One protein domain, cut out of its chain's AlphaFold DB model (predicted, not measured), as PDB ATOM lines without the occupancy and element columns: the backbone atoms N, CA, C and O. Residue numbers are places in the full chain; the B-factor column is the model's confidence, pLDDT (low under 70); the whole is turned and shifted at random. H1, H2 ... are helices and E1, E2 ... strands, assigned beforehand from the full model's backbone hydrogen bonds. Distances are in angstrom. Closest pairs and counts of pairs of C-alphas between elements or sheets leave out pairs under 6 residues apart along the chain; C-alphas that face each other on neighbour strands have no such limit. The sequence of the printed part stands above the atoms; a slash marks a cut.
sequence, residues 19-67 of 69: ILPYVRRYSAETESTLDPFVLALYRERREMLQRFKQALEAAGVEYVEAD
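Overview. This is residues 19 to 67 of the 69 residues of an uncharacterized protein of Escherichia coli (UniProt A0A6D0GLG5). The backbone makes one long, loose loop: the long helix H2 forms one side, and along the other side a small pair of strands, E1 and E2, is joined by the extended residues 22 to 27 to the short helix H1 near the far end of H2. The printed part has 49 residues, with two named strands and two named helices in the order E1, H1, H2, E2, and its class is mostly helix. E1 and E2 make a parallel sheet of two strands. The whole is loose, with a radius of gyration of the C-alphas of 12.8 A, and spans 38 by 18 by 14 A, a rod.

Arrangement. E1, residues 19 to 21, and E2, residues 63 to 66, are parallel neighbours at 48 degrees, with N 20 and O 64 2.8 A apart and N 66 and O 20 3.1 A apart, both within hydrogen-bond range. H1, residues 28 to 33, and H2, residues 36 to 58, lie between them in the chain, a strand-helix-strand unit, two parallel neighbour strands with helices between, whose crossover is right-handed. H1 and H2 are close but not clearly touching: their closest C-alphas, of Glu 31 and Leu 39, are 6.6 A apart. Their lines stand at a steep tilt of 39 degrees, opposite ways. The closest C-alphas of H2 and E2, those of Leu 56 and Tyr 63, are 7.6 A apart. E1 and H2 are only just apart, at 8.2 A, and H1 and E2 are apart. Every O i to N i+4 pair is within hydrogen-bond range in H2, and 1 of 2 in H1.

Along the chain. E1 begins at C-alpha 19 (6.697, 8.138, 46.432) and is 6.7 A long. H1 measures 8.9 A. H2 runs 33.1 A from C-alpha 36 (-15.901, 8.043, 27.840). E2, 9.5 A long, ends at C-alpha 66 (6.970, 3.780, 41.926).

Size, cuts and confidence. The two farthest C-alphas, of Thr 33 and Gly 60, are 38.1 A apart. The printed part has no cut and no long link. Residues 54 to 60, of which 54 to 58 belong to H2, stand free. The mean pLDDT of the printed part is 91.6, and no printed residue is under 70.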
ATOM      1  N   ILE A  19       7.067   9.166  47.404       88.62
ATOM      2  CA  ILE A  19       6.697   8.138  46.432       88.62
ATOM      3  C   ILE A  19       5.373   8.546  45.800       88.62
ATOM      4  O   ILE A  19       4.356   8.676  46.484       88.62
ATOM      5  N   LEU A  20       5.392   8.757  44.490       88.44
ATOM      6  CA  LEU A  20       4.204   9.047  43.711       88.44
ATOM      7  C   LEU A  20       3.635   7.771  43.101       88.44
ATOM      8  O   LEU A  20       4.404   6.931  42.620       88.44
ATOM      9  N   PRO A  21       2.298   7.651  43.042       83.62
ATOM     10  CA  PRO A  21       1.682   6.571  42.301       83.62
ATOM     11  C   PRO A  21       2.061   6.702  40.827       83.62
ATOM     12  O   PRO A  21       1.820   7.741  40.204       83.62
ATOM     13  N   TYR A  22       2.617   5.634  40.260       84.31
ATOM     14  CA  TYR A  22       2.804   5.558  38.821       84.31
ATOM     15  C   TYR A  22       1.440   5.605  38.117       84.31
ATOM     16  O   TYR A  22       0.500   4.878  38.452       84.31
ATOM     17  N   VAL A  23       1.318   6.497  37.133       83.69
ATOM     18  CA  VAL A  23       0.147   6.565  36.257       83.69
ATOM     19  C   VAL A  23       0.611   6.237  34.852       83.69
ATOM     20  O   VAL A  23       1.270   7.048  34.196       83.69
ATOM     21  N   ARG A  24       0.253   5.031  34.395       85.00
ATOM     22  CA  ARG A  24       0.544   4.566  33.038       85.00
ATOM     23  C   ARG A  24       0.023   5.584  32.029       85.00
ATOM     24  O   ARG A  24      -1.117   6.033  32.117       85.00
ATOM     25  N   ARG A  25       0.859   5.935  31.055       88.88
ATOM     26  CA  ARG A  25       0.460   6.773  29.923       88.88
ATOM     27  C   ARG A  25      -0.069   5.866  28.824       88.88
ATOM     28  O   ARG A  25       0.678   5.046  28.298       88.88
ATOM     29  N   TYR A  26      -1.350   5.998  28.518       89.75
ATOM     30  CA  TYR A  26      -1.952   5.291  27.398       89.75
ATOM     31  C   TYR A  26      -1.549   5.951  26.074       89.75
ATOM     32  O   TYR A  26      -1.288   7.154  26.020       89.75
ATOM     33  N   SER A  27      -1.441   5.149  25.014       93.12
ATOM     34  CA  SER A  27      -1.305   5.679  23.657       93.12
ATOM     35  C   SER A  27      -2.632   6.300  23.216       93.12
ATOM     36  O   SER A  27      -3.685   5.936  23.736       93.12
ATOM     37  N   ALA A  28      -2.603   7.186  22.219       92.12
ATOM     38  CA  ALA A  28      -3.827   7.771  21.666       92.12
ATOM     39  C   ALA A  28      -4.810   6.701  21.145       92.12
ATOM     40  O   ALA A  28      -6.018   6.854  21.290       92.12
ATOM     41  N   GLU A  29      -4.287   5.600  20.598       95.25
ATOM     42  CA  GLU A  29      -5.072   4.434  20.176       95.25
ATOM     43  C   GLU A  29      -5.712   3.701  21.360       95.25
ATOM     44  O   GLU A  29      -6.860   3.290  21.291       95.25
ATOM     45  N   THR A  30      -5.008   3.565  22.486       92.75
ATOM     46  CA  THR A  30      -5.618   2.971  23.683       92.75
ATOM     47  C   THR A  30      -6.686   3.904  24.250       92.75
ATOM     48  O   THR A  30      -7.783   3.454  24.566       92.75
ATOM     49  N   GLU A  31      -6.408   5.209  24.326       93.81
ATOM     50  CA  GLU A  31      -7.361   6.211  24.812       93.81
ATOM     51  C   GLU A  31      -8.648   6.260  23.976       93.81
ATOM     52  O   GLU A  31      -9.718   6.459  24.546       93.81
ATOM     53  N   SER A  32      -8.579   6.032  22.657       93.69
ATOM     54  CA  SER A  32      -9.765   6.015  21.787       93.69
ATOM     55  C   SER A  32     -10.658   4.786  21.980       93.69
ATOM     56  O   SER A  32     -11.820   4.816  21.578       93.69
ATOM     57  N   THR A  33     -10.141   3.725  22.603       96.44
ATOM     58  CA  THR A  33     -10.908   2.508  22.923       96.44
ATOM     59  C   THR A  33     -11.521   2.527  24.320       96.44
ATOM     60  O   THR A  33     -12.311   1.644  24.654       96.44
ATOM     61  N   LEU A  34     -11.171   3.519  25.146       94.38
ATOM     62  CA  LEU A  34     -11.732   3.658  26.482       94.38
ATOM     63  C   LEU A  34     -13.180   4.141  26.415       94.38
ATOM     64  O   LEU A  34     -13.534   5.017  25.626       94.38
ATOM     65  N   ASP A  35     -13.997   3.619  27.326       97.50
ATOM     66  CA  ASP A  35     -15.296   4.208  27.624       97.50
ATOM     67  C   ASP A  35     -15.131   5.702  28.008       97.50
ATOM     68  O   ASP A  35     -14.174   6.045  28.716       97.50
ATOM     69  N   PRO A  36     -16.034   6.609  27.580       95.94
ATOM     70  CA  PRO A  36     -15.901   8.043  27.840       95.94
ATOM     71  C   PRO A  36     -15.757   8.417  29.320       95.94
ATOM     72  O   PRO A  36     -15.009   9.343  29.641       95.94
ATOM     73  N   PHE A  37     -16.433   7.705  30.226       96.81
ATOM     74  CA  PHE A  37     -16.311   7.945  31.662       96.81
ATOM     75  C   PHE A  37     -14.933   7.513  32.174       96.81
ATOM     76  O   PHE A  37     -14.278   8.256  32.908       96.81
ATOM     77  N   VAL A  38     -14.434   6.360  31.724       95.31
ATOM     78  CA  VAL A  38     -13.081   5.886  32.064       95.31
ATOM     79  C   VAL A  38     -12.008   6.836  31.528       95.31
ATOM     80  O   VAL A  38     -11.050   7.153  32.237       95.31
ATOM     81  N   LEU A  39     -12.177   7.341  30.303       95.00
ATOM     82  CA  LEU A  39     -11.279   8.326  29.706       95.00
ATOM     83  C   LEU A  39     -11.254   9.636  30.510       95.00
ATOM     84  O   LEU A  39     -10.177  10.197  30.725       95.00
ATOM     85  N   ALA A  40     -12.413  10.109  30.980       95.94
ATOM     86  CA  ALA A  40     -12.505  11.291  31.836       95.94
ATOM     87  C   ALA A  40     -11.753  11.087  33.161       95.94
ATOM     88  O   ALA A  40     -10.881  11.891  33.493       95.94
ATOM     89  N   LEU A  41     -11.987   9.968  33.855       94.62
ATOM     90  CA  LEU A  41     -11.279   9.633  35.097       94.62
ATOM     91  C   LEU A  41      -9.762   9.523  34.901       94.62
ATOM     92  O   LEU A  41      -8.980   9.998  35.728       94.62
ATOM     93  N   TYR A  42      -9.323   8.910  33.799       93.06
ATOM     94  CA  TYR A  42      -7.905   8.823  33.457       93.06
ATOM     95  C   TYR A  42      -7.280  10.215  33.271       93.06
ATOM     96  O   TYR A  42      -6.198  10.480  33.807       93.06
ATOM     97  N   ARG A  43      -7.965  11.124  32.563       93.50
ATOM     98  CA  ARG A  43      -7.505  12.506  32.355       93.50
ATOM     99  C   ARG A  43      -7.421  13.280  33.668       93.50
ATOM    100  O   ARG A  43      -6.375  13.861  33.946       93.50
ATOM    101  N   GLU A  44      -8.463  13.223  34.495       94.94
ATOM    102  CA  GLU A  44      -8.491  13.890  35.804       94.94
ATOM    103  C   GLU A  44      -7.368  13.396  36.720       94.94
ATOM    104  O   GLU A  44      -6.622  14.194  37.294       94.94
ATOM    105  N   ARG A  45      -7.177  12.073  36.809       92.44
ATOM    106  CA  ARG A  45      -6.096  11.475  37.605       92.44
ATOM    107  C   ARG A  45      -4.723  11.966  37.147       92.44
ATOM    108  O   ARG A  45      -3.864  12.260  37.980       92.44
ATOM    109  N   ARG A  46      -4.502  12.061  35.832       93.00
ATOM    110  CA  ARG A  46      -3.243  12.565  35.267       93.00
ATOM    111  C   ARG A  46      -3.019  14.038  35.565       93.00
ATOM    112  O   ARG A  46      -1.901  14.409  35.918       93.00
ATOM    113  N   GLU A  47      -4.049  14.861  35.426       94.19
ATOM    114  CA  GLU A  47      -3.953  16.290  35.699       94.19
ATOM    115  C   GLU A  47      -3.649  16.556  37.177       94.19
ATOM    116  O   GLU A  47      -2.746  17.329  37.499       94.19
ATOM    117  N   MET A  48      -4.336  15.858  38.080       93.00
ATOM    118  CA  MET A  48      -4.105  15.966  39.518       93.00
ATOM    119  C   MET A  48      -2.668  15.584  39.892       93.00
ATOM    120  O   MET A  48      -1.998  16.327  40.610       93.00
ATOM    121  N   LEU A  49      -2.164  14.467  39.354       92.69
ATOM    122  CA  LEU A  49      -0.783  14.043  39.581       92.69
ATOM    123  C   LEU A  49       0.221  15.070  39.038       92.69
ATOM    124  O   LEU A  49       1.235  15.333  39.681       92.69
ATOM    125  N   GLN A  50      -0.056  15.671  37.879       93.06
ATOM    126  CA  GLN A  50       0.808  16.699  37.300       93.06
ATOM    127  C   GLN A  50       0.876  17.951  38.181       93.06
ATOM    128  O   GLN A  50       1.968  18.456  38.438       93.06
ATOM    129  N   ARG A  51      -0.270  18.426  38.683       94.88
ATOM    130  CA  ARG A  51      -0.328  19.565  39.613       94.88
ATOM    131  C   ARG A  51       0.422  19.265  40.911       94.88
ATOM    132  O   ARG A  51       1.120  20.128  41.434       94.88
ATOM    133  N   PHE A  52       0.322  18.033  41.408       93.19
ATOM    134  CA  PHE A  52       1.048  17.620  42.604       93.19
ATOM    135  C   PHE A  52       2.568  17.613  42.389       93.19
ATOM    136  O   PHE A  52       3.298  18.156  43.212       93.19
ATOM    137  N   LYS A  53       3.052  17.095  41.251       92.94
ATOM    138  CA  LYS A  53       4.480  17.152  40.882       92.94
ATOM    139  C   LYS A  53       5.005  18.582  40.826       92.94
ATOM    140  O   LYS A  53       6.041  18.868  41.413       92.94
ATOM    141  N   GLN A  54       4.252  19.490  40.207       94.75
ATOM    142  CA  GLN A  54       4.608  20.911  40.154       94.75
ATOM    143  C   GLN A  54       4.702  21.538  41.551       94.75
ATOM    144  O   GLN A  54       5.596  22.342  41.808       94.75
ATOM    145  N   ALA A  55       3.811  21.161  42.474       94.00
ATOM    146  CA  ALA A  55       3.876  21.624  43.859       94.00
ATOM    147  C   ALA A  55       5.124  21.097  44.592       94.00
ATOM    148  O   ALA A  55       5.755  21.849  45.333       94.00
ATOM    149  N   LEU A  56       5.507  19.835  44.362       92.81
ATOM    150  CA  LEU A  56       6.735  19.252  44.918       92.81
ATOM    151  C   LEU A  56       7.986  19.940  44.365       92.81
ATOM    152  O   LEU A  56       8.882  20.286  45.133       92.81
ATOM    153  N   GLU A  57       8.015  20.210  43.059       92.50
ATOM    154  CA  GLU A  57       9.096  20.951  42.399       92.50
ATOM    155  C   GLU A  57       9.239  22.363  42.978       92.50
ATOM    156  O   GLU A  57      10.341  22.769  43.341       92.50
ATOM    157  N   ALA A  58       8.127  23.085  43.152       94.00
ATOM    158  CA  ALA A  58       8.122  24.414  43.765       94.00
ATOM    159  C   ALA A  58       8.589  24.403  45.232       94.00
ATOM    160  O   ALA A  58       9.171  25.380  45.704       94.00
ATOM    161  N   ALA A  59       8.353  23.303  45.950       91.38
ATOM    162  CA  ALA A  59       8.792  23.107  47.329       91.38
ATOM    163  C   ALA A  59      10.233  22.566  47.452       91.38
ATOM    164  O   ALA A  59      10.735  22.445  48.569       91.38
ATOM    165  N   GLY A  60      10.899  22.230  46.339       90.12
ATOM    166  CA  GLY A  60      12.228  21.612  46.348       90.12
ATOM    167  C   GLY A  60      12.245  20.188  46.918       90.12
ATOM    168  O   GLY A  60      13.265  19.754  47.453       90.12
ATOM    169  N   VAL A  61      11.119  19.473  46.845       90.94
ATOM    170  CA  VAL A  61      10.969  18.106  47.362       90.94
ATOM    171  C   VAL A  61      11.259  17.097  46.255       90.94
ATOM    172  O   VAL A  61      10.621  17.106  45.202       90.94
ATOM    173  N   GLU A  62      12.204  16.189  46.502       90.06
ATOM    174  CA  GLU A  62      12.491  15.082  45.591       90.06
ATOM    175  C   GLU A  62      11.360  14.047  45.599       90.06
ATOM    176  O   GLU A  62      10.815  13.694  46.650       90.06
ATOM    177  N   TYR A  63      11.039  13.500  44.428       89.38
ATOM    178  CA  TYR A  63      10.034  12.454  44.295       89.38
ATOM    179  C   TYR A  63      10.444  11.373  43.299       89.38
ATOM    180  O   TYR A  63      11.264  11.593  42.407       89.38
ATOM    181  N   VAL A  64       9.855  10.190  43.458       89.88
ATOM    182  CA  VAL A  64      10.016   9.057  42.542       89.88
ATOM    183  C   VAL A  64       8.653   8.469  42.212       89.88
ATOM    184  O   VAL A  64       7.795   8.340  43.081       89.88
ATOM    185  N   GLU A  65       8.441   8.115  40.949       86.38
ATOM    186  CA  GLU A  65       7.277   7.330  40.546       86.38
ATOM    187  C   GLU A  65       7.588   5.855  40.790       86.38
ATOM    188  O   GLU A  65       8.508   5.313  40.176       86.38
ATOM    189  N   ALA A  66       6.851   5.214  41.698       81.19
ATOM    190  CA  ALA A  66       6.970   3.780  41.926       81.19
ATOM    191  C   ALA A  66       5.770   3.067  41.304       81.19
ATOM    192  O   ALA A  66       4.614   3.402  41.581       81.19
ATOM    193  N   ASP A  67       6.060   2.085  40.456       74.56
ATOM    194  CA  ASP A  67       5.079   1.097  40.033       74.56
ATOM    195  C   ASP A  67       5.087  -0.024  41.081       74.56
ATOM    196  O   ASP A  67       6.125  -0.636  41.323       74.56
TER     197      ASP A  67